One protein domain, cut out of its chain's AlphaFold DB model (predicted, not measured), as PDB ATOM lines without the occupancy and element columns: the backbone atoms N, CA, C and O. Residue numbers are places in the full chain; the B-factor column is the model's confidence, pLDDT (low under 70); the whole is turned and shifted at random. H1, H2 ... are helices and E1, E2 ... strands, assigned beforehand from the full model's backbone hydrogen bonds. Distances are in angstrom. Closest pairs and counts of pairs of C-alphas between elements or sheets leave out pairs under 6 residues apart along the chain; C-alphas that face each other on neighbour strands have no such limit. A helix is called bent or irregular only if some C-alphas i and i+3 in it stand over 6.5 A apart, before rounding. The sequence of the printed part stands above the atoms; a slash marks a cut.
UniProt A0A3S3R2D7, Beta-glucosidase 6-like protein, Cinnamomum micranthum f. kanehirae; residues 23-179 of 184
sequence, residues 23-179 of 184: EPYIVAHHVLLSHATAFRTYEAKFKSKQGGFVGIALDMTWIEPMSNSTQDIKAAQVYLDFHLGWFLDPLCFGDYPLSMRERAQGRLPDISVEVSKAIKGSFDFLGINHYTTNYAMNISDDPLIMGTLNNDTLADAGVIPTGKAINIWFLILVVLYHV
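This is residues 23 to 179 of the 184 residues of the protein "Beta-glucosidase 6-like protein" of Cinnamomum micranthum f. kanehirae (UniProt A0A3S3R2D7). A narrow, strongly twisted sheet of two long parallel strands, E1 and E2, with the short E3 at the edge of E2, has the long helix H3 packed over E1 and E2 and running along them. A second long helix, H1, grazes the sheet; short H5 packs across H1 and H3, H4 packs on H3, H7 on H4, and H2 and H6 lie toward opposite ends of the longest axis. Residues 157 to 174, with no named element, lead from H7 back to E3. The printed part has 157 residues, with seven named helices and three named strands in the order H1 H2 E1 H3 H4 H5 E2 H6 H7 E3; the sheet is mixed, in the order E1 E2 E3, and the class is mixed, helices and strands. It is compact, with a radius of gyration of the C-alphas of 17.3 A and spans of 55 by 41 by 24 A.

Start at H1, residues 23 to 45, which only grazes the sheet with residues 32 to 39. H2, residues 47 to 50, meets H1 only through their link. E1, residues 55 to 65, is an edge strand and the parallel neighbour of E2, residues 125 to 136, at 20 degrees; look for N 58 and O 127, 2.9 A apart, and N 136 and O 64, 2.8 A, both within hydrogen-bond range. Between these strands comes H3, residues 70 to 93, the hub, touching three helices. It is on the sheet, over E1 and E2, at a height over the sheet of 8.2 A, and runs along the strands, at 8 degrees to E1 on the local plane. H1 and H3 only just touch, with 3 pairs of C-alphas within 8 A, the closest being those of Leu 32 and Phe 87, 7.1 A apart. H4, residues 98 to 107, touches H3, closest at the C-alphas of Val 78 and Ser 99, 6.3 A. H5, residues 113 to 119, touches H1, closest at the C-alphas of Ala 36 and Ile 119, 5.0 A, and is only just about perpendicular to it, at 72 degrees. H3 and H5 only just touch, with 3 pairs of C-alphas within 8 A, the closest being those of Leu 91 and Ile 119, 5.5 A. E1, H3 H4 H5 and E2 form a strand-helix-strand unit, two parallel neighbour strands with helices between them along the chain. H6, residues 143 to 148, is close to but not clearly touching H7, residues 153 to 156, with the C-alphas of Met 146 and Ala 155 closest, 6.7 A. H7 touches H4, closest at the C-alphas of Arg 103 and Asp 156, 5.9 A. E3, residues 175 to 177, is the antiparallel neighbour of E2, with N 126 and O 177 3.1 A apart, within hydrogen-bond range. Every O i to N i+4 pair is within range in H1, H5 and H6, against 17 of 20 in H3 and 4 of 6 in H4; H2 and H7 are too short for such a pair.

Find C-alpha 23 at (122.436, 145.767, 197.822); from there H1 runs 32.5 A to C-alpha 45. E1 is 29.8 A long. H3, from C-alpha 70 at (104.931, 121.601, 188.593), is 26.1 A long, with a kink of 71 degrees near residue 87. H4 is irregular: C-alphas 103 and 106 are 9.2 A apart. E2, 28.3 A long, bends by 75 degrees at residue 132. E3 ends at C-alpha 177, at (122.241, 137.069, 169.177).

The two farthest C-alphas, those of Lys 49 and Pro 143, are 57.5 A apart. The printed part has no cut. Its long link joins H7 to E3, with 18 residues. The mean pLDDT of the printed part is 84.2; residues 139 to 151 and 158 to 179 are under 70.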
ATOM      1  N   GLU A  23     121.371 145.177 198.641       94.00
ATOM      2  CA  GLU A  23     122.436 145.767 197.822       94.00
ATOM      3  C   GLU A  23     122.546 145.148 196.423       94.00
ATOM      4  O   GLU A  23     122.734 145.922 195.484       94.00
ATOM      5  N   PRO A  24     122.365 143.825 196.220       94.12
ATOM      6  CA  PRO A  24     122.403 143.258 194.874       94.12
ATOM      7  C   PRO A  24     121.347 143.858 193.930       94.12
ATOM      8  O   PRO A  24     121.679 144.173 192.791       94.12
ATOM      9  N   TYR A  25     120.119 144.124 194.401       96.19
ATOM     10  CA  TYR A  25     119.086 144.813 193.606       96.19
ATOM     11  C   TYR A  25     119.457 146.241 193.253       96.19
ATOM     12  O   TYR A  25     119.307 146.650 192.102       96.19
ATOM     13  N   ILE A  26     119.989 146.989 194.217       97.00
ATOM     14  CA  ILE A  26     120.422 148.370 193.994       97.00
ATOM     15  C   ILE A  26     121.556 148.409 192.967       97.00
ATOM     16  O   ILE A  26     121.553 149.253 192.070       97.00
ATOM     17  N   VAL A  27     122.526 147.501 193.080       97.00
ATOM     18  CA  VAL A  27     123.664 147.425 192.158       97.00
ATOM     19  C   VAL A  27     123.197 147.020 190.764       97.00
ATOM     20  O   VAL A  27     123.519 147.724 189.810       97.00
ATOM     21  N   ALA A  28     122.400 145.957 190.632       96.88
ATOM     22  CA  ALA A  28     121.873 145.508 189.343       96.88
ATOM     23  C   ALA A  28     121.063 146.610 188.637       96.88
ATOM     24  O   ALA A  28     121.246 146.851 187.443       96.88
ATOM     25  N   HIS A  29     120.239 147.350 189.384       98.12
ATOM     26  CA  HIS A  29     119.489 148.488 188.855       98.12
ATOM     27  C   HIS A  29     120.407 149.585 188.298       98.12
ATOM     28  O   HIS A  29     120.217 150.053 187.177       98.12
ATOM     29  N   HIS A  30     121.458 149.964 189.029       98.38
ATOM     30  CA  HIS A  30     122.416 150.959 188.539       98.38
ATOM     31  C   HIS A  30     123.270 150.449 187.374       98.38
ATOM     32  O   HIS A  30     123.623 151.243 186.502       98.38
ATOM     33  N   VAL A  31     123.570 149.149 187.309       98.06
ATOM     34  CA  VAL A  31     124.223 148.541 186.140       98.06
ATOM     35  C   VAL A  31     123.351 148.738 184.901       98.06
ATOM     36  O   VAL A  31     123.848 149.278 183.913       98.06
ATOM     37  N   LEU A  32     122.052 148.430 184.973       98.19
ATOM     38  CA  LEU A  32     121.106 148.664 183.873       98.19
ATOM     39  C   LEU A  32     121.041 150.141 183.462       98.19
ATOM     40  O   LEU A  32     121.173 150.456 182.280       98.19
ATOM     41  N   LEU A  33     120.912 151.057 184.425       98.44
ATOM     42  CA  LEU A  33     120.895 152.500 184.157       98.44
ATOM     43  C   LEU A  33     122.187 152.985 183.492       98.44
ATOM     44  O   LEU A  33     122.149 153.767 182.537       98.44
ATOM     45  N   SER A  34     123.338 152.527 183.988       98.56
ATOM     46  CA  SER A  34     124.647 152.905 183.454       98.56
ATOM     47  C   SER A  34     124.845 152.381 182.032       98.56
ATOM     48  O   SER A  34     125.285 153.132 181.159       98.56
ATOM     49  N   HIS A  35     124.440 151.136 181.777       98.44
ATOM     50  CA  HIS A  35     124.489 150.509 180.466       98.44
ATOM     51  C   HIS A  35     123.591 151.246 179.469       98.44
ATOM     52  O   HIS A  35     124.068 151.675 178.418       98.44
ATOM     53  N   ALA A  36     122.330 151.489 179.833       98.25
ATOM     54  CA  ALA A  36     121.389 152.225 179.000       98.25
ATOM     55  C   ALA A  36     121.897 153.638 178.687       98.25
ATOM     56  O   ALA A  36     121.896 154.067 177.537       98.25
ATOM     57  N   THR A  37     122.423 154.352 179.686       98.44
ATOM     58  CA  THR A  37     123.000 155.691 179.489       98.44
ATOM     59  C   THR A  37     124.185 155.662 178.521       98.44
ATOM     60  O   THR A  37     124.285 156.523 177.638       98.44
ATOM     61  N   ALA A  38     125.073 154.672 178.647       98.50
ATOM     62  CA  ALA A  38     126.204 154.494 177.744       98.50
ATOM     63  C   ALA A  38     125.738 154.188 176.312       98.50
ATOM     64  O   ALA A  38     126.198 154.843 175.375       98.50
ATOM     65  N   PHE A  39     124.775 153.277 176.148       98.19
ATOM     66  CA  PHE A  39     124.184 152.940 174.853       98.19
ATOM     67  C   PHE A  39     123.553 154.166 174.185       98.19
ATOM     68  O   PHE A  39     123.904 154.499 173.055       98.19
ATOM     69  N   ARG A  40     122.686 154.901 174.891       97.75
ATOM     70  CA  ARG A  40     122.022 156.102 174.349       97.75
ATOM     71  C   ARG A  40     123.019 157.197 173.993       97.75
ATOM     72  O   ARG A  40     122.861 157.889 172.991       97.75
ATOM     73  N   THR A  41     124.082 157.339 174.784       98.44
ATOM     74  CA  THR A  41     125.172 158.270 174.472       98.44
ATOM     75  C   THR A  41     125.911 157.851 173.202       98.44
ATOM     76  O   THR A  41     126.209 158.704 172.363       98.44
ATOM     77  N   TYR A  42     126.189 156.554 173.044       98.44
ATOM     78  CA  TYR A  42     126.803 155.998 171.843       98.44
ATOM     79  C   TYR A  42     125.939 156.234 170.601       98.44
ATOM     80  O   TYR A  42     126.407 156.806 169.613       98.44
ATOM     81  N   GLU A  43     124.662 155.869 170.694       97.06
ATOM     82  CA  GLU A  43     123.637 156.048 169.668       97.06
ATOM     83  C   GLU A  43     123.550 157.507 169.204       97.06
ATOM     84  O   GLU A  43     123.671 157.786 168.011       97.06
ATOM     85  N   ALA A  44     123.437 158.448 170.144       98.06
ATOM     86  CA  ALA A  44     123.245 159.860 169.829       98.06
ATOM     87  C   ALA A  44     124.498 160.555 169.272       98.06
ATOM     88  O   ALA A  44     124.382 161.467 168.453       98.06
ATOM     89  N   LYS A  45     125.701 160.188 169.738       98.38
ATOM     90  CA  LYS A  45     126.924 160.967 169.462       98.38
ATOM     91  C   LYS A  45     127.903 160.299 168.501       98.38
ATOM     92  O   LYS A  45     128.675 161.004 167.851       98.38
ATOM     93  N   PHE A  46     127.906 158.969 168.422       98.06
ATOM     94  CA  PHE A  46     128.996 158.218 167.789       98.06
ATOM     95  C   PHE A  46     128.525 157.246 166.705       98.06
ATOM     96  O   PHE A  46     129.241 157.065 165.718       98.06
ATOM     97  N   LYS A  47     127.320 156.675 166.830       97.25
ATOM     98  CA  LYS A  47     126.834 155.597 165.953       97.25
ATOM     99  C   LYS A  47     126.783 155.981 164.475       97.25
ATOM    100  O   LYS A  47     127.244 155.209 163.644       97.25
ATOM    101  N   SER A  48     126.348 157.199 164.138       97.31
ATOM    102  CA  SER A  48     126.295 157.674 162.742       97.31
ATOM    103  C   SER A  48     127.665 157.803 162.065       97.31
ATOM    104  O   SER A  48     127.750 157.726 160.843       97.31
ATOM    105  N   LYS A  49     128.737 158.000 162.842       98.12
ATOM    106  CA  LYS A  49     130.108 158.145 162.325       98.12
ATOM    107  C   LYS A  49     130.892 156.840 162.365       98.12
ATOM    108  O   LYS A  49     131.688 156.589 161.471       98.12
ATOM    109  N   GLN A  50     130.722 156.061 163.430       97.88
ATOM    110  CA  GLN A  50     131.517 154.860 163.681       97.88
ATOM    111  C   GLN A  50     130.855 153.586 163.153       97.88
ATOM    112  O   GLN A  50     131.565 152.634 162.855       97.88
ATOM    113  N   GLY A  51     129.521 153.552 163.062       96.19
ATOM    114  CA  GLY A  51     128.774 152.369 162.623       96.19
ATOM    115  C   GLY A  51     128.960 151.137 163.515       96.19
ATOM    116  O   GLY A  51     128.743 150.024 163.047       96.19
ATOM    117  N   GLY A  52     129.412 151.309 164.762       95.56
ATOM    118  CA  GLY A  52     129.642 150.201 165.685       95.56
ATOM    119  C   GLY A  52     128.373 149.743 166.402       95.56
ATOM    120  O   GLY A  52     127.318 150.378 166.325       95.56
ATOM    121  N   PHE A  53     128.519 148.639 167.130       95.38
ATOM    122  CA  PHE A  53     127.456 147.994 167.893       95.38
ATOM    123  C   PHE A  53     127.803 147.973 169.380       95.38
ATOM    124  O   PHE A  53     128.956 147.737 169.751       95.38
ATOM    125  N   VAL A  54     126.807 148.190 170.234       96.00
ATOM    126  CA  VAL A  54     126.949 148.135 171.693       96.00
ATOM    127  C   VAL A  54     126.032 147.053 172.235       96.00
ATOM    128  O   VAL A  54     124.837 147.076 171.973       96.00
ATOM    129  N   GLY A  55     126.579 146.122 173.005       94.31
ATOM    130  CA  GLY A  55     125.822 145.031 173.608       94.31
ATOM    131  C   GLY A  55     126.113 144.877 175.092       94.31
ATOM    132  O   GLY A  55     126.934 145.601 175.664       94.31
ATOM    133  N   ILE A  56     125.448 143.903 175.703       94.75
ATOM    134  CA  ILE A  56     125.713 143.451 177.068       94.75
ATOM    135  C   ILE A  56     126.085 141.969 177.043       94.75
ATOM    136  O   ILE A  56     125.549 141.202 176.243       94.75
ATOM    137  N   ALA A  57     127.026 141.580 177.901       93.75
ATOM    138  CA  ALA A  57     127.369 140.184 178.127       93.75
ATOM    139  C   ALA A  57     126.766 139.742 179.463       93.75
ATOM    140  O   ALA A  57     127.086 140.333 180.494       93.75
ATOM    141  N   LEU A  58     125.900 138.731 179.437       93.19
ATOM    142  CA  LEU A  58     125.234 138.178 180.616       93.19
ATOM    143  C   LEU A  58     125.776 136.785 180.907       93.19
ATOM    144  O   LEU A  58     125.958 135.984 179.989       93.19
ATOM    145  N   ASP A  59     126.046 136.489 182.172       88.94
ATOM    146  CA  ASP A  59     126.356 135.131 182.592       88.94
ATOM    147  C   ASP A  59     125.083 134.302 182.743       88.94
ATOM    148  O   ASP A  59     124.056 134.782 183.217       88.94
ATOM    149  N   MET A  60     125.142 133.052 182.282       85.81
ATOM    150  CA  MET A  60     123.995 132.157 182.319       85.81
ATOM    151  C   MET A  60     124.428 130.728 182.621       85.81
ATOM    152  O   MET A  60     125.030 130.027 181.803       85.81
ATOM    153  N   THR A  61     124.000 130.258 183.781       84.56
ATOM    154  CA  THR A  61     123.852 128.834 184.069       84.56
ATOM    155  C   THR A  61     122.478 128.387 183.593       84.56
ATOM    156  O   THR A  61     121.469 128.872 184.104       84.56
ATOM    157  N   TRP A  62     122.426 127.466 182.626       87.25
ATOM    158  CA  TRP A  62     121.144 126.879 182.232       87.25
ATOM    159  C   TRP A  62     120.645 125.959 183.347       87.25
ATOM    160  O   TRP A  62     121.439 125.322 184.045       87.25
ATOM    161  N   ILE A  63     119.334 125.898 183.535       84.19
ATOM    162  CA  ILE A  63     118.717 125.113 184.598       84.19
ATOM    163  C   ILE A  63     117.552 124.321 184.009       84.19
ATOM    164  O   ILE A  63     116.634 124.884 183.421       84.19
ATOM    165  N   GLU A  64     117.609 123.006 184.185       88.38
ATOM    166  CA  GLU A  64     116.526 122.079 183.858       88.38
ATOM    167  C   GLU A  64     115.762 121.713 185.137       88.38
ATOM    168  O   GLU A  64     116.365 121.624 186.210       88.38
ATOM    169  N   PRO A  65     114.449 121.461 185.092       88.94
ATOM    170  CA  PRO A  65     113.734 120.971 186.263       88.94
ATOM    171  C   PRO A  65     114.206 119.554 186.628       88.94
ATOM    172  O   PRO A  65     114.398 118.702 185.760       88.94
ATOM    173  N   MET A  66     114.395 119.270 187.921       86.00
ATOM    174  CA  MET A  66     114.852 117.954 188.390       86.00
ATOM    175  C   MET A  66     113.820 116.845 188.131       86.00
ATOM    176  O   MET A  66     114.182 115.673 187.997       86.00
ATOM    177  N   SER A  67     112.539 117.199 188.039       88.31
ATOM    178  CA  SER A  67     111.457 116.297 187.659       88.31
ATOM    179  C   SER A  67     110.371 117.033 186.871       88.31
ATOM    180  O   SER A  67     110.338 118.258 186.828       88.31
ATOM    181  N   ASN A  68     109.415 116.288 186.310       92.00
ATOM    182  CA  ASN A  68     108.236 116.861 185.646       92.00
ATOM    183  C   ASN A  68     107.189 117.420 186.634       92.00
ATOM    184  O   ASN A  68     106.047 117.673 186.245       92.00
ATOM    185  N   SER A  69     107.529 117.564 187.920       92.19
ATOM    186  CA  SER A  69     106.632 118.181 188.890       92.19
ATOM    187  C   SER A  69     106.434 119.663 188.563       92.19
ATOM    188  O   SER A  69     107.354 120.369 188.146       92.19
ATOM    189  N   THR A  70     105.222 120.172 188.782       92.12
ATOM    190  CA  THR A  70     104.931 121.601 188.593       92.12
ATOM    191  C   THR A  70     105.823 122.479 189.477       92.12
ATOM    192  O   THR A  70     106.145 123.606 189.109       92.12
ATOM    193  N   GLN A  71     106.225 121.968 190.638       87.44
ATOM    194  CA  GLN A  71     107.089 122.642 191.594       87.44
ATOM    195  C   GLN A  71     108.506 122.832 191.046       87.44
ATOM    196  O   GLN A  71     109.021 123.947 191.134       87.44
ATOM    197  N   ASP A  72     109.108 121.792 190.463       86.31
ATOM    198  CA  ASP A  72     110.465 121.861 189.906       86.31
ATOM    199  C   ASP A  72     110.508 122.684 188.617       86.31
ATOM    200  O   ASP A  72     111.435 123.465 188.423       86.31
ATOM    201  N   ILE A  73     109.472 122.592 187.776       90.75
ATOM    202  CA  ILE A  73     109.332 123.435 186.576       90.75
ATOM    203  C   ILE A  73     109.265 124.916 186.964       90.75
ATOM    204  O   ILE A  73     109.971 125.746 186.395       90.75
ATOM    205  N   LYS A  74     108.455 125.262 187.973       89.00
ATOM    206  CA  LYS A  74     108.391 126.638 188.487       89.00
ATOM    207  C   LYS A  74     109.712 127.079 189.113       89.00
ATOM    208  O   LYS A  74     110.099 128.226 188.933       89.00
ATOM    209  N   ALA A  75     110.394 126.193 189.840       85.50
ATOM    210  CA  ALA A  75     111.694 126.496 190.433       85.50
ATOM    211  C   ALA A  75     112.744 126.797 189.351       85.50
ATOM    212  O   ALA A  75     113.470 127.782 189.463       85.50
ATOM    213  N   ALA A  76     112.765 126.008 188.272       88.75
ATOM    214  CA  ALA A  76     113.628 126.251 187.123       88.75
ATOM    215  C   ALA A  76     113.359 127.623 186.483       88.75
ATOM    216  O   ALA A  76     114.297 128.389 186.266       88.75
ATOM    217  N   GLN A  77     112.085 127.969 186.261       91.69
ATOM    218  CA  GLN A  77     111.712 129.267 185.694       91.69
ATOM    219  C   GLN A  77     112.127 130.439 186.592       91.69
ATOM    220  O   GLN A  77     112.745 131.380 186.112       91.69
ATOM    221  N   VAL A  78     111.842 130.372 187.897       90.19
ATOM    222  CA  VAL A  78     112.229 131.436 188.839       90.19
ATOM    223  C   VAL A  78     113.744 131.624 188.848       90.19
ATOM    224  O   VAL A  78     114.216 132.757 188.847       90.19
ATOM    225  N   TYR A  79     114.524 130.544 188.813       88.81
ATOM    226  CA  TYR A  79     115.974 130.671 188.737       88.81
ATOM    227  C   TYR A  79     116.420 131.390 187.457       88.81
ATOM    228  O   TYR A  79     117.261 132.285 187.523       88.81
ATOM    229  N   LEU A  80     115.847 131.042 186.301       91.12
ATOM    230  CA  LEU A  80     116.152 131.713 185.034       91.12
ATOM    231  C   LEU A  80     115.755 133.196 185.061       91.12
ATOM    232  O   LEU A  80     116.528 134.030 184.586       91.12
ATOM    233  N   ASP A  81     114.624 133.540 185.679       93.62
ATOM    234  CA  ASP A  81     114.201 134.929 185.868       93.62
ATOM    235  C   ASP A  81     115.218 135.701 186.722       93.62
ATOM    236  O   ASP A  81     115.601 136.814 186.377       93.62
ATOM    237  N   PHE A  82     115.721 135.102 187.803       91.38
ATOM    238  CA  PHE A  82     116.716 135.723 188.682       91.38
ATOM    239  C   PHE A  82     118.149 135.698 188.137       91.38
ATOM    240  O   PHE A  82     118.996 136.421 188.659       91.38
ATOM    241  N   HIS A  83     118.449 134.887 187.121       89.00
ATOM    242  CA  HIS A  83     119.803 134.760 186.579       89.00
ATOM    243  C   HIS A  83     119.976 135.505 185.254       89.00
ATOM    244  O   HIS A  83     120.894 136.309 185.120       89.00
ATOM    245  N   LEU A  84     119.068 135.276 184.301       92.31
ATOM    246  CA  LEU A  84     119.078 135.900 182.979       92.31
ATOM    247  C   LEU A  84     118.034 137.022 182.883       92.31
ATOM    248  O   LEU A  84     118.363 138.137 182.470       92.31
ATOM    249  N   GLY A  85     116.794 136.744 183.301       94.81
ATOM    250  CA  GLY A  85     115.663 137.677 183.196       94.81
ATOM    251  C   GLY A  85     115.892 138.994 183.941       94.81
ATOM    252  O   GLY A  85     115.480 140.050 183.473       94.81
ATOM    253  N   TRP A  86     116.640 138.971 185.045       96.50
ATOM    254  CA  TRP A  86     116.931 140.142 185.872       96.50
ATOM    255  C   TRP A  86     117.538 141.303 185.075       96.50
ATOM    256  O   TRP A  86     117.238 142.466 185.344       96.50
ATOM    257  N   PHE A  87     118.354 140.996 184.067       97.12
ATOM    258  CA  PHE A  87     118.919 141.998 183.167       97.12
ATOM    259  C   PHE A  87     118.231 142.009 181.807       97.12
ATOM    260  O   PHE A  87     118.028 143.086 181.242       97.12
ATOM    261  N   LEU A  88     117.868 140.838 181.278       95.62
ATOM    262  CA  LEU A  88     117.335 140.721 179.927       95.62
ATOM    263  C   LEU A  88     115.919 141.300 179.796       95.62
ATOM    264  O   LEU A  88     115.660 142.032 178.841       95.62
ATOM    265  N   ASP A  89     115.027 141.064 180.760       96.06
ATOM    266  CA  ASP A  89     113.650 141.567 180.694       96.06
ATOM    267  C   ASP A  89     113.590 143.101 180.750       96.06
ATOM    268  O   ASP A  89     112.909 143.691 179.907       96.06
ATOM    269  N   PRO A  90     114.347 143.806 181.619       97.50
ATOM    270  CA  PRO A  90     114.414 145.264 181.553       97.50
ATOM    271  C   PRO A  90     114.887 145.781 180.194       97.50
ATOM    272  O   PRO A  90     114.354 146.770 179.691       97.50
ATOM    273  N   LEU A  91     115.853 145.107 179.568       96.44
ATOM    274  CA  LEU A  91     116.366 145.482 178.251       96.44
ATOM    275  C   LEU A  91     115.352 145.214 177.133       96.44
ATOM    276  O   LEU A  91     115.275 146.000 176.193       96.44
ATOM    277  N   CYS A  92     114.553 144.155 177.220       95.19
ATOM    278  CA  CYS A  92     113.607 143.776 176.168       95.19
ATOM    279  C   CYS A  92     112.218 144.388 176.350       95.19
ATOM    280  O   CYS A  92     111.631 144.931 175.413       95.19
ATOM    281  N   PHE A  93     111.700 144.363 177.570       95.75
ATOM    282  CA  PHE A  93     110.331 144.743 177.898       95.75
ATOM    283  C   PHE A  93     110.247 146.058 178.669       95.75
ATOM    284  O   PHE A  93     109.195 146.700 178.639       95.75
ATOM    285  N   GLY A  94     111.355 146.521 179.251       96.50
ATOM    286  CA  GLY A  94     111.396 147.757 180.028       96.50
ATOM    287  C   GLY A  94     110.978 147.572 181.484       96.50
ATOM    288  O   GLY A  94     110.728 148.578 182.148       96.50
ATOM    289  N   ASP A  95     110.880 146.332 181.969       97.50
ATOM    290  CA  ASP A  95     110.615 146.034 183.373       97.50
ATOM    291  C   ASP A  95     111.245 144.702 183.826       97.50
ATOM    292  O   ASP A  95     111.624 143.886 182.995       97.50
ATOM    293  N   TYR A  96     111.376 144.492 185.136       98.12
ATOM    294  CA  TYR A  96     111.832 143.241 185.741       98.12
ATOM    295  C   TYR A  96     110.804 142.105 185.591       98.12
ATOM    296  O   TYR A  96     109.600 142.383 185.549       98.12
ATOM    297  N   PRO A  97     111.246 140.829 185.627       97.19
ATOM    298  CA  PRO A  97     110.341 139.682 185.620       97.19
ATOM    299  C   PRO A  97     109.318 139.737 186.764       97.19
ATOM    300  O   PRO A  97     109.632 140.154 187.888       97.19
ATOM    301  N   LEU A  98     108.098 139.254 186.512       95.25
ATOM    302  CA  LEU A  98     107.019 139.254 187.510       95.25
ATOM    303  C   LEU A  98     107.404 138.470 188.774       95.25
ATOM    304  O   LEU A  98     107.191 138.951 189.885       95.25
ATOM    305  N   SER A  99     108.035 137.305 188.612       92.31
ATOM    306  CA  SER A  99     108.486 136.466 189.728       92.31
ATOM    307  C   SER A  99     109.479 137.193 190.643       92.31
ATOM    308  O   SER A  99     109.432 137.034 191.866       92.31
ATOM    309  N   MET A 100     110.345 138.040 190.075       94.44
ATOM    310  CA  MET A 100     111.265 138.874 190.840       94.44
ATOM    311  C   MET A 100     110.516 139.936 191.631       94.44
ATOM    312  O   MET A 100     110.791 140.100 192.818       94.44
ATOM    313  N   ARG A 101     109.547 140.625 191.015       94.38
ATOM    314  CA  ARG A 101     108.722 141.626 191.711       94.38
ATOM    315  C   ARG A 101     107.964 141.016 192.889       94.38
ATOM    316  O   ARG A 101     107.967 141.590 193.976       94.38
ATOM    317  N   GLU A 102     107.369 139.842 192.701       91.56
ATOM    318  CA  GLU A 102     106.600 139.145 193.741       91.56
ATOM    319  C   GLU A 102     107.465 138.698 194.930       91.56
ATOM    320  O   GLU A 102     107.028 138.779 196.082       91.56
ATOM    321  N   ARG A 103     108.699 138.248 194.674       89.62
ATOM    322  CA  ARG A 103     109.608 137.719 195.707       89.62
ATOM    323  C   ARG A 103     110.443 138.801 196.387       89.62
ATOM    324  O   ARG A 103     110.547 138.837 197.613       89.62
ATOM    325  N   ALA A 104     111.002 139.721 195.607       90.94
ATOM    326  CA  ALA A 104     111.840 140.798 196.121       90.94
ATOM    327  C   ALA A 104     111.018 141.923 196.770       90.94
ATOM    328  O   ALA A 104     111.477 142.550 197.732       90.94
ATOM    329  N   GLN A 105     109.791 142.151 196.285       90.94
ATOM    330  CA  GLN A 105     108.861 143.164 196.790       90.94
ATOM    331  C   GLN A 105     109.551 144.535 196.898       90.94
ATOM    332  O   GLN A 105     110.287 144.927 195.996       90.94
ATOM    333  N   GLY A 106     109.383 145.248 198.017       91.69
ATOM    334  CA  GLY A 106     109.963 146.580 198.235       91.69
ATOM    335  C   GLY A 106     111.498 146.647 198.277       91.69
ATOM    336  O   GLY A 106     112.042 147.724 198.507       91.69
ATOM    337  N   ARG A 107     112.212 145.526 198.098       94.38
ATOM    338  CA  ARG A 107     113.680 145.497 197.982       94.38
ATOM    339  C   ARG A 107     114.156 145.683 196.541       94.38
ATOM    340  O   ARG A 107     115.302 146.082 196.343       94.38
ATOM    341  N   LEU A 108     113.301 145.397 195.557       96.19
ATOM    342  CA  LEU A 108     113.586 145.617 194.144       96.19
ATOM    343  C   LEU A 108     113.205 147.058 193.774       96.19
ATOM    344  O   LEU A 108     112.053 147.436 193.979       96.19
ATOM    345  N   PRO A 109     114.137 147.875 193.251       97.12
ATOM    346  CA  PRO A 109     113.814 149.226 192.813       97.12
ATOM    347  C   PRO A 109     112.750 149.228 191.714       97.12
ATOM    348  O   PRO A 109     112.790 148.400 190.806       97.12
ATOM    349  N   ASP A 110     111.843 150.197 191.759       96.12
ATOM    350  CA  ASP A 110     110.867 150.375 190.691       96.12
ATOM    351  C   ASP A 110     111.498 151.010 189.452       96.12
ATOM    352  O   ASP A 110     112.332 151.918 189.530       96.12
ATOM    353  N   ILE A 111     111.054 150.550 188.285       97.00
ATOM    354  CA  ILE A 111     111.398 151.160 187.007       97.00
ATOM    355  C   ILE A 111     110.291 152.157 186.652       97.00
ATOM    356  O   ILE A 111     109.168 151.778 186.328       97.00
ATOM    357  N   SER A 112     110.608 153.453 186.717       97.25
ATOM    358  CA  SER A 112     109.692 154.505 186.261       97.25
ATOM    359  C   SER A 112     109.484 154.445 184.747       97.25
ATOM    360  O   SER A 112     110.277 153.856 184.012       97.25
ATOM    361  N   VAL A 113     108.436 155.104 184.249       97.75
ATOM    362  CA  VAL A 113     108.126 155.141 182.809       97.75
ATOM    363  C   VAL A 113     109.284 155.741 182.002       97.75
ATOM    364  O   VAL A 113     109.588 155.281 180.901       97.75
ATOM    365  N   GLU A 114     109.949 156.759 182.541       96.81
ATOM    366  CA  GLU A 114     111.098 157.415 181.919       96.81
ATOM    367  C   GLU A 114     112.305 156.478 181.858       96.81
ATOM    368  O   GLU A 114     112.952 156.370 180.815       96.81
ATOM    369  N   VAL A 115     112.580 155.763 182.953       97.00
ATOM    370  CA  VAL A 115     113.680 154.795 183.027       97.00
ATOM    371  C   VAL A 115     113.411 153.602 182.111       97.00
ATOM    372  O   VAL A 115     114.297 153.205 181.357       97.00
ATOM    373  N   SER A 116     112.181 153.086 182.100       97.81
ATOM    374  CA  SER A 116     111.743 151.993 181.227       97.81
ATOM    375  C   SER A 116     112.030 152.309 179.759       97.81
ATOM    376  O   SER A 116     112.679 151.531 179.061       97.81
ATOM    377  N   LYS A 117     111.638 153.506 179.302       96.56
ATOM    378  CA  LYS A 117     111.905 153.975 177.933       96.56
ATOM    379  C   LYS A 117     113.398 154.093 177.630       96.56
ATOM    380  O   LYS A 117     113.805 153.849 176.497       96.56
ATOM    381  N   ALA A 118     114.211 154.489 178.608       95.81
ATOM    382  CA  ALA A 118     115.649 154.618 178.417       95.81
ATOM    383  C   ALA A 118     116.335 153.247 178.277       95.81
ATOM    384  O   ALA A 118     117.156 153.087 177.368       95.81
ATOM    385  N   ILE A 119     115.972 152.280 179.131       97.62
ATOM    386  CA  ILE A 119     116.553 150.927 179.179       97.62
ATOM    387  C   ILE A 119     116.066 150.057 178.015       97.62
ATOM    388  O   ILE A 119     116.861 149.348 177.402       97.62
ATOM    389  N   LYS A 120     114.776 150.112 177.670       96.94
ATOM    390  CA  LYS A 120     114.202 149.235 176.646       96.94
ATOM    391  C   LYS A 120     114.892 149.415 175.288       96.94
ATOM    392  O   LYS A 120     114.929 150.515 174.735       96.94
ATOM    393  N   GLY A 121     115.415 148.328 174.734       95.62
ATOM    394  CA  GLY A 121     116.147 148.294 173.470       95.62
ATOM    395  C   GLY A 121     117.528 148.943 173.535       95.62
ATOM    396  O   GLY A 121     118.038 149.368 172.503       95.62
ATOM    397  N   SER A 122     118.134 149.081 174.720       97.00
ATOM    398  CA  SER A 122     119.456 149.701 174.860       97.00
ATOM    399  C   SER A 122     120.621 148.750 174.545       97.00
ATOM    400  O   SER A 122     121.616 148.753 175.261       97.00
ATOM    401  N   PHE A 123     120.502 147.916 173.512       95.56
ATOM    402  CA  PHE A 123     121.538 146.980 173.074       95.56
ATOM    403  C   PHE A 123     121.339 146.606 171.593       95.56
ATOM    404  O   PHE A 123     120.218 146.537 171.102       95.56
ATOM    405  N   ASP A 124     122.435 146.352 170.882       94.00
ATOM    406  CA  ASP A 124     122.477 145.921 169.476       94.00
ATOM    407  C   ASP A 124     122.708 144.409 169.326       94.00
ATOM    408  O   ASP A 124     122.370 143.795 168.310       94.00
ATOM    409  N   PHE A 125     123.348 143.810 170.328       92.50
ATOM    410  CA  PHE A 125     123.585 142.379 170.417       92.50
ATOM    411  C   PHE A 125     123.593 141.943 171.878       92.50
ATOM    412  O   PHE A 125     123.919 142.724 172.778       92.50
ATOM    413  N   LEU A 126     123.266 140.676 172.097       91.25
ATOM    414  CA  LEU A 126     123.357 140.024 173.394       91.25
ATOM    415  C   LEU A 126     124.487 139.000 173.348       91.25
ATOM    416  O   LEU A 126     124.510 138.161 172.450       91.25
ATOM    417  N   GLY A 127     125.420 139.083 174.294       91.56
ATOM    418  CA  GLY A 127     126.416 138.046 174.538       91.56
ATOM    419  C   GLY A 127     125.997 137.183 175.722       91.56
ATOM    420  O   GLY A 127     125.662 137.716 176.778       91.56
ATOM    421  N   ILE A 128     126.045 135.863 175.569       88.56
ATOM    422  CA  ILE A 128     125.773 134.922 176.660       88.56
ATOM    423  C   ILE A 128     127.062 134.202 177.051       88.56
ATOM    424  O   ILE A 128     127.678 133.529 176.230       88.56
ATOM    425  N   ASN A 129     127.458 134.328 178.315       87.88
ATOM    426  CA  ASN A 129     128.564 133.587 178.906       87.88
ATOM    427  C   ASN A 129     128.004 132.325 179.570       87.88
ATOM    428  O   ASN A 129     127.587 132.350 180.730       87.88
ATOM    429  N   HIS A 130     127.984 131.225 178.820       83.81
ATOM    430  CA  HIS A 130     127.508 129.933 179.302       83.81
ATOM    431  C   HIS A 130     128.668 128.985 179.625       83.81
ATOM    432  O   HIS A 130     129.600 128.836 178.833       83.81
ATOM    433  N   TYR A 131     128.587 128.328 180.783       78.94
ATOM    434  CA  TYR A 131     129.626 127.409 181.266       78.94
ATOM    435  C   TYR A 131     129.091 126.056 181.714       78.94
ATOM    436  O   TYR A 131     129.795 125.055 181.615       78.94
ATOM    437  N   THR A 132     127.885 126.018 182.279       79.50
ATOM    438  CA  THR A 132     127.354 124.808 182.894       79.50
ATOM    439  C   THR A 132     125.835 124.809 182.898       79.50
ATOM    440  O   THR A 132     125.194 125.863 182.813       79.50
ATOM    441  N   THR A 133     125.288 123.608 183.037       84.50
ATOM    442  CA  THR A 133     123.862 123.354 183.172       84.50
ATOM    443  C   THR A 133     123.629 122.531 184.425       84.50
ATOM    444  O   THR A 133     124.312 121.529 184.643       84.50
ATOM    445  N   ASN A 134     122.651 122.929 185.230       83.00
ATOM    446  CA  ASN A 134     122.294 122.262 186.477       83.00
ATOM    447  C   ASN A 134     120.823 121.836 186.473       83.00
ATOM    448  O   ASN A 134     120.062 122.185 185.573       83.00
ATOM    449  N   TYR A 135     120.425 121.104 187.512       82.00
ATOM    450  CA  TYR A 135     119.019 120.841 187.803       82.00
ATOM    451  C   TYR A 135     118.502 121.745 188.929       82.00
ATOM    452  O   TYR A 135     119.188 121.934 189.939       82.00
ATOM    453  N   ALA A 136     117.285 122.264 188.767       80.25
ATOM    454  CA  ALA A 136     116.522 122.941 189.807       80.25
ATOM    455  C   ALA A 136     115.573 121.957 190.486       80.25
ATOM    456  O   ALA A 136     114.776 121.287 189.831       80.25
ATOM    457  N   MET A 137     115.631 121.920 191.810       80.19
ATOM    458  CA  MET A 137     114.610 121.301 192.644       80.19
ATOM    459  C   MET A 137     113.912 122.404 193.428       80.19
ATOM    460  O   MET A 137     114.564 123.342 193.896       80.19
ATOM    461  N   ASN A 138     112.599 122.292 193.593       76.88
ATOM    462  CA  ASN A 138     111.874 123.165 194.495       76.88
ATOM    463  C   ASN A 138     112.292 122.902 195.946       76.88
ATOM    464  O   ASN A 138     112.073 121.822 196.486       76.88
ATOM    465  N   ILE A 139     112.868 123.924 196.567       69.94
ATOM    466  CA  ILE A 139     113.316 123.917 197.965       69.94
ATOM    467  C   ILE A 139     112.597 124.988 198.796       69.94
ATOM    468  O   ILE A 139     113.028 125.314 199.898       69.94
ATOM    469  N   SER A 140     111.509 125.555 198.255       60.16
ATOM    470  CA  SER A 140     110.792 126.713 198.822       60.16
ATOM    471  C   SER A 140     110.272 126.460 200.238       60.16
ATOM    472  O   SER A 140     110.096 127.405 201.001       60.16
ATOM    473  N   ASP A 141     110.048 125.189 200.576       57.59
ATOM    474  CA  ASP A 141     109.527 124.748 201.869       57.59
ATOM    475  C   ASP A 141     110.624 124.221 202.811       57.59
ATOM    476  O   ASP A 141     110.300 123.722 203.888       57.59
ATOM    477  N   ASP A 142     111.912 124.310 202.442       62.91
ATOM    478  CA  ASP A 142     113.012 123.869 203.305       62.91
ATOM    479  C   ASP A 142     113.353 124.953 204.354       62.91
ATOM    480  O   ASP A 142     113.938 125.997 204.020       62.91
ATOM    481  N   PRO A 143     113.041 124.724 205.647       56.03
ATOM    482  CA  PRO A 143     113.270 125.707 206.702       56.03
ATOM    483  C   PRO A 143     114.757 125.995 206.930       56.03
ATOM    484  O   PRO A 143     115.102 127.078 207.405       56.03
ATOM    485  N   LEU A 144     115.646 125.050 206.600       57.78
ATOM    486  CA  LEU A 144     117.091 125.235 206.733       57.78
ATOM    487  C   LEU A 144     117.598 126.241 205.705       57.78
ATOM    488  O   LEU A 144     118.474 127.038 206.025       57.78
ATOM    489  N   ILE A 145     117.036 126.256 204.500       59.09
ATOM    490  CA  ILE A 145     117.481 127.146 203.422       59.09
ATOM    491  C   ILE A 145     116.925 128.552 203.631       59.09
ATOM    492  O   ILE A 145     117.687 129.520 203.604       59.09
ATOM    493  N   MET A 146     115.637 128.664 203.956       56.75
ATOM    494  CA  MET A 146     115.018 129.952 204.284       56.75
ATOM    495  C   MET A 146     115.599 130.567 205.565       56.75
ATOM    496  O   MET A 146     115.791 131.781 205.635       56.75
ATOM    497  N   GLY A 147     115.934 129.738 206.560       53.84
ATOM    498  CA  GLY A 147     116.571 130.175 207.804       53.84
ATOM    499  C   GLY A 147     118.049 130.548 207.652       53.84
ATOM    500  O   GLY A 147     118.505 131.482 208.306       53.84
ATOM    501  N   THR A 148     118.800 129.860 206.782       57.59
ATOM    502  CA  THR A 148     120.243 130.114 206.576       57.59
ATOM    503  C   THR A 148     120.500 131.291 205.637       57.59
ATOM    504  O   THR A 148     121.442 132.047 205.860       57.59
ATOM    505  N   LEU A 149     119.667 131.471 204.607       61.03
ATOM    506  CA  LEU A 149     119.822 132.541 203.619       61.03
ATOM    507  C   LEU A 149     119.083 133.831 203.994       61.03
ATOM    508  O   LEU A 149     118.986 134.699 203.150       61.03
ATOM    509  N   ASN A 150     118.517 133.953 205.201       62.34
ATOM    510  CA  ASN A 150     118.061 135.204 205.835       62.34
ATOM    511  C   ASN A 150     117.472 136.303 204.903       62.34
ATOM    512  O   ASN A 150     117.803 137.482 205.045       62.34
ATOM    513  N   ASN A 151     116.569 135.935 203.982       69.88
ATOM    514  CA  ASN A 151     115.955 136.842 202.996       69.88
ATOM    515  C   ASN A 151     116.953 137.496 202.003       69.88
ATOM    516  O   ASN A 151     116.797 138.652 201.605       69.88
ATOM    517  N   ASP A 152     118.023 136.788 201.652       79.06
ATOM    518  CA  ASP A 152     119.050 137.183 200.688       79.06
ATOM    519  C   ASP A 152     118.550 137.030 199.245       79.06
ATOM    520  O   ASP A 152     117.706 136.181 198.956       79.06
ATOM    521  N   THR A 153     119.151 137.748 198.292       80.38
ATOM    522  CA  THR A 153     118.749 137.648 196.873       80.38
ATOM    523  C   THR A 153     118.911 136.247 196.275       80.38
ATOM    524  O   THR A 153     118.203 135.887 195.338       80.38
ATOM    525  N   LEU A 154     119.831 135.438 196.812       78.38
ATOM    526  CA  LEU A 154     119.978 134.027 196.435       78.38
ATOM    527  C   LEU A 154     118.821 133.162 196.956       78.38
ATOM    528  O   LEU A 154     118.433 132.207 196.289       78.38
ATOM    529  N   ALA A 155     118.255 133.500 198.120       77.62
ATOM    530  CA  ALA A 155     117.055 132.842 198.633       77.62
ATOM    531  C   ALA A 155     115.853 133.140 197.733       77.62
ATOM    532  O   ALA A 155     115.056 132.250 197.443       77.62
ATOM    533  N   ASP A 156     115.759 134.377 197.237       78.62
ATOM    534  CA  ASP A 156     114.683 134.799 196.342       78.62
ATOM    535  C   ASP A 156     114.701 134.028 195.016       78.62
ATOM    536  O   ASP A 156     113.646 133.594 194.551       78.62
ATOM    537  N   ALA A 157     115.888 133.748 194.469       77.19
ATOM    538  CA  ALA A 157     116.050 132.879 193.299       77.19
ATOM    539  C   ALA A 157     115.547 131.438 193.538       77.19
ATOM    540  O   ALA A 157     115.294 130.706 192.583       77.19
ATOM    541  N   GLY A 158     115.362 131.028 194.801       62.88
ATOM    542  CA  GLY A 158     114.592 129.842 195.182       62.88
ATOM    543  C   GLY A 158     115.206 128.499 194.793       62.88
ATOM    544  O   GLY A 158     114.516 127.484 194.871       62.88
ATOM    545  N   VAL A 159     116.472 128.479 194.368       62.56
ATOM    546  CA  VAL A 159     117.171 127.276 193.911       62.56
ATOM    547  C   VAL A 159     118.625 127.319 194.370       62.56
ATOM    548  O   VAL A 159     119.357 128.265 194.084       62.56
ATOM    549  N   ILE A 160     119.064 126.248 195.032       58.00
ATOM    550  CA  ILE A 160     120.481 125.897 195.122       58.00
ATOM    551  C   ILE A 160     120.729 124.941 193.957       58.00
ATOM    552  O   ILE A 160     120.126 123.862 193.947       58.00
ATOM    553  N   PRO A 161     121.576 125.290 192.973       56.16
ATOM    554  CA  PRO A 161     121.939 124.356 191.923       56.16
ATOM    555  C   PRO A 161     122.491 123.102 192.591       56.16
ATOM    556  O   PRO A 161     123.507 123.153 193.292       56.16
ATOM    557  N   THR A 162     121.805 121.969 192.433       52.38
ATOM    558  CA  THR A 162     122.361 120.707 192.912       52.38
ATOM    559  C   THR A 162     123.647 120.538 192.115       52.38
ATOM    560  O   THR A 162     123.564 120.505 190.892       52.38
ATOM    561  N   GLY A 163     124.826 120.496 192.743       52.34
ATOM    562  CA  GLY A 163     126.132 120.477 192.052       52.34
ATOM    563  C   GLY A 163     126.368 119.299 191.086       52.34
ATOM    564  O   GLY A 163     127.493 119.058 190.660       52.34
ATOM    565  N   LYS A 164     125.319 118.538 190.754       52.03
ATOM    566  CA  LYS A 164     125.218 117.665 189.592       52.03
ATOM    567  C   LYS A 164     125.127 118.518 188.325       52.03
ATOM    568  O   LYS A 164     124.037 118.792 187.824       52.03
ATOM    569  N   ALA A 165     126.290 118.884 187.802       56.56
ATOM    570  CA  ALA A 165     126.395 119.393 186.447       56.56
ATOM    571  C   ALA A 165     125.876 118.333 185.465       56.56
ATOM    572  O   ALA A 165     126.256 117.157 185.537       56.56
ATOM    573  N   ILE A 166     125.033 118.745 184.523       59.19
ATOM    574  CA  ILE A 166     124.822 117.967 183.307       59.19
ATOM    575  C   ILE A 166     126.155 118.032 182.560       59.19
ATOM    576  O   ILE A 166     126.613 119.117 182.207       59.19
ATOM    577  N   ASN A 167     126.816 116.883 182.387       45.69
ATOM    578  CA  ASN A 167     128.074 116.788 181.645       45.69
ATOM    579  C   ASN A 167     127.835 117.189 180.183       45.69
ATOM    580  O   ASN A 167     127.554 116.350 179.329       45.69
ATOM    581  N   ILE A 168     127.958 118.479 179.902       49.81
ATOM    582  CA  ILE A 168     128.076 119.023 178.559       49.81
ATOM    583  C   ILE A 168     129.548 119.377 178.401       49.81
ATOM    584  O   ILE A 168     130.102 120.181 179.149       49.81
ATOM    585  N   TRP A 169     130.204 118.697 177.465       44.47
ATOM    586  CA  TRP A 169     131.584 118.978 177.103       44.47
ATOM    587  C   TRP A 169     131.712 120.460 176.745       44.47
ATOM    588  O   TRP A 169     130.965 120.959 175.908       44.47
ATOM    589  N   PHE A 170     132.630 121.138 177.439       39.03
ATOM    590  CA  PHE A 170     132.884 122.573 177.359       39.03
ATOM    591  C   PHE A 170     132.771 123.118 175.934       39.03
ATOM    592  O   PHE A 170     133.621 122.858 175.081       39.03
ATOM    593  N   LEU A 171     131.782 123.981 175.734       41.56
ATOM    594  CA  LEU A 171     131.859 125.028 174.738       41.56
ATOM    595  C   LEU A 171     131.533 126.337 175.456       41.56
ATOM    596  O   LEU A 171     130.398 126.548 175.876       41.56
ATOM    597  N   ILE A 172     132.532 127.209 175.615       46.91
ATOM    598  CA  ILE A 172     132.266 128.627 175.877       46.91
ATOM    599  C   ILE A 172     131.629 129.142 174.592       46.91
ATOM    600  O   ILE A 172     132.318 129.486 173.632       46.91
ATOM    601  N   LEU A 173     130.308 129.094 174.535       50.09
ATOM    602  CA  LEU A 173     129.554 129.587 173.401       50.09
ATOM    603  C   LEU A 173     129.183 131.033 173.726       50.09
ATOM    604  O   LEU A 173     128.159 131.280 174.353       50.09
ATOM    605  N   VAL A 174     130.019 131.991 173.313       52.91
ATOM    606  CA  VAL A 174     129.563 133.382 173.189       52.91
ATOM    607  C   VAL A 174     128.631 133.405 171.987       52.91
ATOM    608  O   VAL A 174     129.067 133.590 170.851       52.91
ATOM    609  N   VAL A 175     127.347 133.138 172.217       56.34
ATOM    610  CA  VAL A 175     126.352 133.361 171.171       56.34
ATOM    611  C   VAL A 175     126.092 134.851 171.124       56.34
ATOM    612  O   VAL A 175     125.627 135.434 172.101       56.34
ATOM    613  N   LEU A 176     126.432 135.458 169.992       55.44
ATOM    614  CA  LEU A 176     125.988 136.798 169.653       55.44
ATOM    615  C   LEU A 176     124.620 136.660 168.999       55.44
ATOM    616  O   LEU A 176     124.519 136.298 167.826       55.44
ATOM    617  N   TYR A 177     123.568 136.932 169.760       56.19
ATOM    618  CA  TYR A 177     122.241 137.069 169.177       56.19
ATOM    619  C   TYR A 177     122.099 138.489 168.634       56.19
ATOM    620  O   TYR A 177     122.256 139.464 169.375       56.19
ATOM    621  N   HIS A 178     121.808 138.613 167.338       53.97
ATOM    622  CA  HIS A 178     121.290 139.856 166.777       53.97
ATOM    623  C   HIS A 178     119.783 139.841 167.014       53.97
ATOM    624  O   HIS A 178     119.054 139.057 166.405       53.97
ATOM    625  N   VAL A 179     119.334 140.600 168.007       53.31
ATOM    626  CA  VAL A 179     118.007 140.386 168.580       53.31
ATOM    627  C   VAL A 179     116.954 141.124 167.758       53.31
ATOM    628  O   VAL A 179     116.706 142.305 167.960       53.31
TER     629      VAL A 179